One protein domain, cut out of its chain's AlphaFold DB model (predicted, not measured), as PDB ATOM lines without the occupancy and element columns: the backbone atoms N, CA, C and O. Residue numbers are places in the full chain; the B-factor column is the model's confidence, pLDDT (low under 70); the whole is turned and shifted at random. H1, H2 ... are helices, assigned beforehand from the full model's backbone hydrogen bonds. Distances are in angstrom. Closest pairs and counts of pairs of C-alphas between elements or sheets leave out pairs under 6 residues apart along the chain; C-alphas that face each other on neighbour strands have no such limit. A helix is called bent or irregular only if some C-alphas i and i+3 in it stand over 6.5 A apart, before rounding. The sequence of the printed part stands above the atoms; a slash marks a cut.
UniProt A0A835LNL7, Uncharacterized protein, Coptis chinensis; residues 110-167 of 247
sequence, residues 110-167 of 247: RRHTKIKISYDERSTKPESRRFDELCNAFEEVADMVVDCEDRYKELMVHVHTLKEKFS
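Overview. This is residues 110 to 167 of the 247 residues of an uncharacterized protein of Coptis chinensis (UniProt A0A835LNL7). The model is an open, flat zigzag: the long helix H3 is its middle stroke, and the second long helix, H4, folds back from the end of H3 to make a V that meets only near the turn. On the other side of H3, the stretch with H1 runs to the short helix H2, where the chain turns into H3, so that a thin second V is open towards H1. The printed part has 58 residues with four named helices, in the order H1, H2, H3, H4, and no named strand; its class is all helix. It is loose, with a radius of gyration of the C-alphas of 14.1 A, and spans 39 by 35 by 11 A.

Arrangement. H3, residues 126 to 145, touches H4, residues 149 to 167, with residues 142 to 145 alone, and H4 touches H3 with residues 151 to 155 alone. Their closest C-alphas are those of Val 145 and Tyr 152, 5.2 A apart. The two helices run opposite ways at a shallow tilt of 27 degrees and form a helical hairpin, with centres 15.0 A apart. H2, residues 121 to 124, is close to H3 but not clearly touching; the closest C-alphas are those of Ser 123 and Arg 129, 6.7 A apart. H2 and H4 are apart. H1, residues 111 to 114, is apart from H2, H3 and H4. In H3 and H4 every O i to N i+4 pair is within hydrogen-bond range, while H1 and H2, with 4 residues each, are too short for such a pair.

Along the chain. H3 begins at Pro 126, with its C-alpha at (34.080, -29.020, 2.819), and runs 29.3 A to the C-alpha of Val 145. H4 measures 27.0 A from Glu 149 to Ser 167, where its last C-alpha lies at (53.945, -19.469, -1.436). H2 measures 6.0 A from Glu 121 to Thr 124; it is neither bent nor irregular, but only just. H1 begins at Arg 111, with its C-alpha at (43.177, -32.206, 27.897), and is 5.9 A long.

Size, cuts and confidence. The two C-alphas farthest apart, those of Glu 121 and Asp 150, are 39.6 A apart. The printed part has no cut. The links from H2 to H3 and from H3 to H4 are tight, and the link from H1 to H2 is short. Residues 117 to 122 stand free, as do residues 124 to 130, of which 126 to 130 belong to H3, and residues 160 to 167 of H4. The mean pLDDT of the printed part is 84.0, and residues 110 to 124 are under 70.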
ATOM      1  N   ARG A 110      43.829 -28.924  31.340       67.31
ATOM      2  CA  ARG A 110      42.935 -30.055  31.046       67.31
ATOM      3  C   ARG A 110      43.029 -30.409  29.573       67.31
ATOM      4  O   ARG A 110      42.929 -29.534  28.721       67.31
ATOM      5  N   ARG A 111      43.143 -31.704  29.279       60.03
ATOM      6  CA  ARG A 111      43.177 -32.206  27.897       60.03
ATOM      7  C   ARG A 111      41.917 -31.820  27.107       60.03
ATOM      8  O   ARG A 111      42.016 -31.506  25.934       60.03
ATOM      9  N   HIS A 112      40.760 -31.710  27.768       60.84
ATOM     10  CA  HIS A 112      39.514 -31.280  27.121       60.84
ATOM     11  C   HIS A 112      39.423 -29.774  26.814       60.84
ATOM     12  O   HIS A 112      38.490 -29.355  26.142       60.84
ATOM     13  N   THR A 113      40.357 -28.944  27.292       63.50
ATOM     14  CA  THR A 113      40.442 -27.530  26.874       63.50
ATOM     15  C   THR A 113      40.893 -27.401  25.416       63.50
ATOM     16  O   THR A 113      40.635 -26.377  24.798       63.50
ATOM     17  N   LYS A 114      41.503 -28.453  24.859       65.44
ATOM     18  CA  LYS A 114      41.878 -28.557  23.444       65.44
ATOM     19  C   LYS A 114      40.727 -29.010  22.543       65.44
ATOM     20  O   LYS A 114      40.875 -29.102  21.336       65.44
ATOM     21  N   ILE A 115      39.554 -29.302  23.114       68.19
ATOM     22  CA  ILE A 115      38.381 -29.638  22.308       68.19
ATOM     23  C   ILE A 115      37.897 -28.359  21.631       68.19
ATOM     24  O   ILE A 115      37.423 -27.431  22.291       68.19
ATOM     25  N   LYS A 116      38.010 -28.322  20.305       63.25
ATOM     26  CA  LYS A 116      37.506 -27.235  19.472       63.25
ATOM     27  C   LYS A 116      35.975 -27.259  19.478       63.25
ATOM     28  O   LYS A 116      35.358 -28.138  18.884       63.25
ATOM     29  N   ILE A 117      35.353 -26.305  20.168       66.50
ATOM     30  CA  ILE A 117      33.895 -26.132  20.158       66.50
ATOM     31  C   ILE A 117      33.554 -25.099  19.079       66.50
ATOM     32  O   ILE A 117      33.836 -23.913  19.246       66.50
ATOM     33  N   SER A 118      32.974 -25.551  17.964       67.88
ATOM     34  CA  SER A 118      32.428 -24.679  16.915       67.88
ATOM     35  C   SER A 118      30.940 -24.432  17.164       67.88
ATOM     36  O   SER A 118      30.185 -25.387  17.331       67.88
ATOM     37  N   TYR A 119      30.523 -23.165  17.171       64.56
ATOM     38  CA  TYR A 119      29.116 -22.746  17.262       64.56
ATOM     39  C   TYR A 119      28.575 -22.169  15.936       64.56
ATOM     40  O   TYR A 119      27.448 -21.685  15.913       64.56
ATOM     41  N   ASP A 120      29.360 -22.185  14.851       61.59
ATOM     42  CA  ASP A 120      29.002 -21.558  13.567       61.59
ATOM     43  C   ASP A 120      28.665 -22.605  12.488       61.59
ATOM     44  O   ASP A 120      29.345 -23.622  12.352       61.59
ATOM     45  N   GLU A 121      27.664 -22.301  11.662       55.75
ATOM     46  CA  GLU A 121      27.178 -23.077  10.509       55.75
ATOM     47  C   GLU A 121      28.250 -23.240   9.406       55.75
ATOM     48  O   GLU A 121      28.142 -24.075   8.506       55.75
ATOM     49  N   ARG A 122      29.361 -22.502   9.522       53.91
ATOM     50  CA  ARG A 122      30.578 -22.607   8.699       53.91
ATOM     51  C   ARG A 122      31.264 -23.979   8.756       53.91
ATOM     52  O   ARG A 122      31.968 -24.317   7.806       53.91
ATOM     53  N   SER A 123      31.016 -24.788   9.790       57.44
ATOM     54  CA  SER A 123      31.531 -26.165   9.899       57.44
ATOM     55  C   SER A 123      30.919 -27.150   8.890       57.44
ATOM     56  O   SER A 123      31.358 -28.294   8.806       57.44
ATOM     57  N   THR A 124      29.919 -26.728   8.109       65.00
ATOM     58  CA  THR A 124      29.283 -27.548   7.058       65.00
ATOM     59  C   THR A 124      30.022 -27.510   5.719       65.00
ATOM     60  O   THR A 124      29.824 -28.392   4.881       65.00
ATOM     61  N   LYS A 125      30.903 -26.524   5.504       82.00
ATOM     62  CA  LYS A 125      31.651 -26.393   4.250       82.00
ATOM     63  C   LYS A 125      32.779 -27.426   4.161       82.00
ATOM     64  O   LYS A 125      33.503 -27.615   5.145       82.00
ATOM     65  N   PRO A 126      32.997 -28.055   2.993       84.69
ATOM     66  CA  PRO A 126      34.080 -29.020   2.819       84.69
ATOM     67  C   PRO A 126      35.465 -28.403   3.075       84.69
ATOM     68  O   PRO A 126      36.350 -29.091   3.577       84.69
ATOM     69  N   GLU A 127      35.661 -27.107   2.816       85.38
ATOM     70  CA  GLU A 127      36.917 -26.406   3.109       85.38
ATOM     71  C   GLU A 127      37.175 -26.264   4.614       85.38
ATOM     72  O   GLU A 127      38.322 -26.376   5.045       85.38
ATOM     73  N   SER A 128      36.125 -26.066   5.421       84.00
ATOM     74  CA  SER A 128      36.262 -25.986   6.882       84.00
ATOM     75  C   SER A 128      36.729 -27.319   7.449       84.00
ATOM     76  O   SER A 128      37.643 -27.338   8.264       84.00
ATOM     77  N   ARG A 129      36.161 -28.433   6.967       85.31
ATOM     78  CA  ARG A 129      36.548 -29.781   7.409       85.31
ATOM     79  C   ARG A 129      38.011 -30.080   7.087       85.31
ATOM     80  O   ARG A 129      38.735 -30.527   7.965       85.31
ATOM     81  N   ARG A 130      38.466 -29.735   5.877       91.81
ATOM     82  CA  ARG A 130      39.879 -29.876   5.478       91.81
ATOM     83  C   ARG A 130      40.810 -29.039   6.354       91.81
ATOM     84  O   ARG A 130      41.871 -29.506   6.750       91.81
ATOM     85  N   PHE A 131      40.424 -27.801   6.659       88.50
ATOM     86  CA  PHE A 131      41.204 -26.942   7.549       88.50
ATOM     87  C   PHE A 131      41.248 -27.488   8.981       88.50
ATOM     88  O   PHE A 131      42.307 -27.494   9.602       88.50
ATOM     89  N   ASP A 132      40.120 -27.981   9.491       86.94
ATOM     90  CA  ASP A 132      40.037 -28.588  10.817       86.94
ATOM     91  C   ASP A 132      40.900 -29.852  10.908       86.94
ATOM     92  O   ASP A 132      41.650 -30.001  11.867       86.94
ATOM     93  N   GLU A 133      40.864 -30.714   9.891       90.06
ATOM     94  CA  GLU A 133      41.735 -31.890   9.778       90.06
ATOM     95  C   GLU A 133      43.221 -31.506   9.797       90.06
ATOM     96  O   GLU A 133      43.994 -32.098  10.552       90.06
ATOM     97  N   LEU A 134      43.616 -30.476   9.040       92.81
ATOM     98  CA  LEU A 134      44.988 -29.957   9.051       92.81
ATOM     99  C   LEU A 134      45.392 -29.425  10.431       92.81
ATOM    100  O   LEU A 134      46.482 -29.729  10.913       92.81
ATOM    101  N   CYS A 135      44.523 -28.639  11.073       88.50
ATOM    102  CA  CYS A 135      44.775 -28.121  12.415       88.50
ATOM    103  C   CYS A 135      44.927 -29.247  13.438       88.50
ATOM    104  O   CYS A 135      45.859 -29.195  14.231       88.50
ATOM    105  N   ASN A 136      44.053 -30.254  13.402       88.06
ATOM    106  CA  ASN A 136      44.083 -31.374  14.341       88.06
ATOM    107  C   ASN A 136      45.361 -32.202  14.172       88.06
ATOM    108  O   ASN A 136      46.064 -32.449  15.149       88.06
ATOM    109  N   ALA A 137      45.710 -32.565  12.934       91.88
ATOM    110  CA  ALA A 137      46.934 -33.311  12.653       91.88
ATOM    111  C   ALA A 137      48.182 -32.543  13.115       91.88
ATOM    112  O   ALA A 137      49.106 -33.121  13.685       91.88
ATOM    113  N   PHE A 138      48.208 -31.223  12.911       94.00
ATOM    114  CA  PHE A 138      49.311 -30.396  13.385       94.00
ATOM    115  C   PHE A 138      49.338 -30.269  14.912       94.00
ATOM    116  O   PHE A 138      50.415 -30.285  15.503       94.00
ATOM    117  N   GLU A 139      48.180 -30.156  15.560       88.81
ATOM    118  CA  GLU A 139      48.073 -30.083  17.018       88.81
ATOM    119  C   GLU A 139      48.591 -31.360  17.692       88.81
ATOM    120  O   GLU A 139      49.312 -31.264  18.683       88.81
ATOM    121  N   GLU A 140      48.327 -32.541  17.126       90.62
ATOM    122  CA  GLU A 140      48.894 -33.808  17.614       90.62
ATOM    123  C   GLU A 140      50.427 -33.804  17.574       90.62
ATOM    124  O   GLU A 140      51.089 -34.185  18.544       90.62
ATOM    125  N   VAL A 141      51.010 -33.322  16.473       93.69
ATOM    126  CA  VAL A 141      52.466 -33.197  16.342       93.69
ATOM    127  C   VAL A 141      53.012 -32.144  17.307       93.69
ATOM    128  O   VAL A 141      54.020 -32.387  17.973       93.69
ATOM    129  N   ALA A 142      52.333 -31.003  17.434       91.44
ATOM    130  CA  ALA A 142      52.703 -29.938  18.359       91.44
ATOM    131  C   ALA A 142      52.715 -30.436  19.814       91.44
ATOM    132  O   ALA A 142      53.668 -30.170  20.544       91.44
ATOM    133  N   ASP A 143      51.716 -31.223  20.214       90.00
ATOM    134  CA  ASP A 143      51.619 -31.825  21.544       90.00
ATOM    135  C   ASP A 143      52.783 -32.767  21.862       90.00
ATOM    136  O   ASP A 143      53.232 -32.823  23.007       90.00
ATOM    137  N   MET A 144      53.309 -33.479  20.863       90.81
ATOM    138  CA  MET A 144      54.463 -34.358  21.051       90.81
ATOM    139  C   MET A 144      55.774 -33.593  21.249       90.81
ATOM    140  O   MET A 144      56.678 -34.115  21.913       90.81
ATOM    141  N   VAL A 145      55.911 -32.396  20.669       92.06
ATOM    142  CA  VAL A 145      57.180 -31.646  20.653       92.06
ATOM    143  C   VAL A 145      57.236 -30.483  21.641       92.06
ATOM    144  O   VAL A 145      58.335 -30.062  21.981       92.06
ATOM    145  N   VAL A 146      56.095 -29.981  22.132       91.44
ATOM    146  CA  VAL A 146      56.009 -28.740  22.930       91.44
ATOM    147  C   VAL A 146      56.879 -28.740  24.193       91.44
ATOM    148  O   VAL A 146      57.366 -27.689  24.598       91.44
ATOM    149  N   ASP A 147      57.118 -29.910  24.789       91.00
ATOM    150  CA  ASP A 147      57.904 -30.047  26.021       91.00
ATOM    151  C   ASP A 147      59.427 -30.167  25.773       91.00
ATOM    152  O   ASP A 147      60.198 -30.287  26.723       91.00
ATOM    153  N   CYS A 148      59.890 -30.157  24.517       94.31
ATOM    154  CA  CYS A 148      61.303 -30.292  24.157       94.31
ATOM    155  C   CYS A 148      61.724 -29.199  23.170       94.31
ATOM    156  O   CYS A 148      61.289 -29.184  22.020       94.31
ATOM    157  N   GLU A 149      62.606 -28.306  23.619       94.12
ATOM    158  CA  GLU A 149      63.004 -27.117  22.860       94.12
ATOM    159  C   GLU A 149      63.626 -27.457  21.496       94.12
ATOM    160  O   GLU A 149      63.300 -26.816  20.496       94.12
ATOM    161  N   ASP A 150      64.458 -28.497  21.431       95.94
ATOM    162  CA  ASP A 150      65.129 -28.902  20.193       95.94
ATOM    163  C   ASP A 150      64.138 -29.450  19.157       95.94
ATOM    164  O   ASP A 150      64.132 -29.011  18.006       95.94
ATOM    165  N   ARG A 151      63.218 -30.328  19.581       94.19
ATOM    166  CA  ARG A 151      62.166 -30.884  18.709       94.19
ATOM    167  C   ARG A 151      61.152 -29.822  18.278       94.19
ATOM    168  O   ARG A 151      60.655 -29.857  17.156       94.19
ATOM    169  N   TYR A 152      60.855 -28.855  19.148       95.00
ATOM    170  CA  TYR A 152      60.027 -27.699  18.806       95.00
ATOM    171  C   TYR A 152      60.677 -26.841  17.711       95.00
ATOM    172  O   TYR A 152      60.024 -26.516  16.718       95.00
ATOM    173  N   LYS A 153      61.965 -26.501  17.860       95.94
ATOM    174  CA  LYS A 153      62.720 -25.737  16.853       95.94
ATOM    175  C   LYS A 153      62.741 -26.469  15.514       95.94
ATOM    176  O   LYS A 153      62.497 -25.849  14.481       95.94
ATOM    177  N   GLU A 154      62.964 -27.780  15.538       95.81
ATOM    178  CA  GLU A 154      62.915 -28.624  14.347       95.81
ATOM    179  C   GLU A 154      61.539 -28.569  13.661       95.81
ATOM    180  O   GLU A 154      61.470 -28.307  12.457       95.81
ATOM    181  N   LEU A 155      60.435 -28.729  14.403       95.94
ATOM    182  CA  LEU A 155      59.083 -28.614  13.843       95.94
ATOM    183  C   LEU A 155      58.849 -27.236  13.208       95.94
ATOM    184  O   LEU A 155      58.295 -27.141  12.114       95.94
ATOM    185  N   MET A 156      59.302 -26.164  13.858       95.50
ATOM    186  CA  MET A 156      59.148 -24.805  13.335       95.50
ATOM    187  C   MET A 156      59.895 -24.601  12.011       95.50
ATOM    188  O   MET A 156      59.342 -23.990  11.094       95.50
ATOM    189  N   VAL A 157      61.103 -25.154  11.856       96.44
ATOM    190  CA  VAL A 157      61.837 -25.132  10.576       96.44
ATOM    191  C   VAL A 157      61.034 -25.826   9.471       96.44
ATOM    192  O   VAL A 157      60.910 -25.291   8.365       96.44
ATOM    193  N   HIS A 158      60.430 -26.978   9.770       95.44
ATOM    194  CA  HIS A 158      59.579 -27.693   8.817       95.44
ATOM    195  C   HIS A 158      58.340 -26.876   8.425       95.44
ATOM    196  O   HIS A 158      58.029 -26.771   7.238       95.44
ATOM    197  N   VAL A 159      57.669 -26.233   9.386       95.56
ATOM    198  CA  VAL A 159      56.511 -25.357   9.126       95.56
ATOM    199  C   VAL A 159      56.892 -24.179   8.230       95.56
ATOM    200  O   VAL A 159      56.182 -23.889   7.266       95.56
ATOM    201  N   HIS A 160      58.021 -23.519   8.502       94.19
ATOM    202  CA  HIS A 160      58.524 -22.437   7.653       94.19
ATOM    203  C   HIS A 160      58.831 -22.928   6.235       94.19
ATOM    204  O   HIS A 160      58.412 -22.300   5.268       94.19
ATOM    205  N   THR A 161      59.465 -24.092   6.106       95.19
ATOM    206  CA  THR A 161      59.764 -24.702   4.804       95.19
ATOM    207  C   THR A 161      58.493 -25.006   4.007       95.19
ATOM    208  O   THR A 161      58.424 -24.713   2.815       95.19
ATOM    209  N   LEU A 162      57.465 -25.574   4.649       93.69
ATOM    210  CA  LEU A 162      56.171 -25.830   4.008       93.69
ATOM    211  C   LEU A 162      55.509 -24.526   3.554       93.69
ATOM    212  O   LEU A 162      55.037 -24.443   2.423       93.69
ATOM    213  N   LYS A 163      55.522 -23.490   4.399       92.69
ATOM    214  CA  LYS A 163      54.972 -22.172   4.065       92.69
ATOM    215  C   LYS A 163      55.624 -21.574   2.815       92.69
ATOM    216  O   LYS A 163      54.908 -21.063   1.957       92.69
ATOM    217  N   GLU A 164      56.947 -21.661   2.689       92.75
ATOM    218  CA  GLU A 164      57.663 -21.167   1.505       92.75
ATOM    219  C   GLU A 164      57.297 -21.958   0.242       92.75
ATOM    220  O   GLU A 164      57.023 -21.355  -0.796       92.75
ATOM    221  N   LYS A 165      57.191 -23.293   0.332       92.00
ATOM    222  CA  LYS A 165      56.777 -24.144  -0.800       92.00
ATOM    223  C   LYS A 165      55.394 -23.762  -1.335       92.00
ATOM    224  O   LYS A 165      55.242 -23.554  -2.532       92.00
ATOM    225  N   PHE A 166      54.409 -23.581  -0.457       87.19
ATOM    226  CA  PHE A 166      53.054 -23.184  -0.862       87.19
ATOM    227  C   PHE A 166      52.925 -21.706  -1.261       87.19
ATOM    228  O   PHE A 166      51.899 -21.315  -1.809       87.19
ATOM    229  N   SER A 167      53.943 -20.876  -1.009       87.31
ATOM    230  CA  SER A 167      53.945 -19.469  -1.436       87.31
ATOM    231  C   SER A 167      54.322 -19.292  -2.915       87.31
ATOM    232  O   SER A 167      54.046 -18.235  -3.478       87.31
TER     233      SER A 167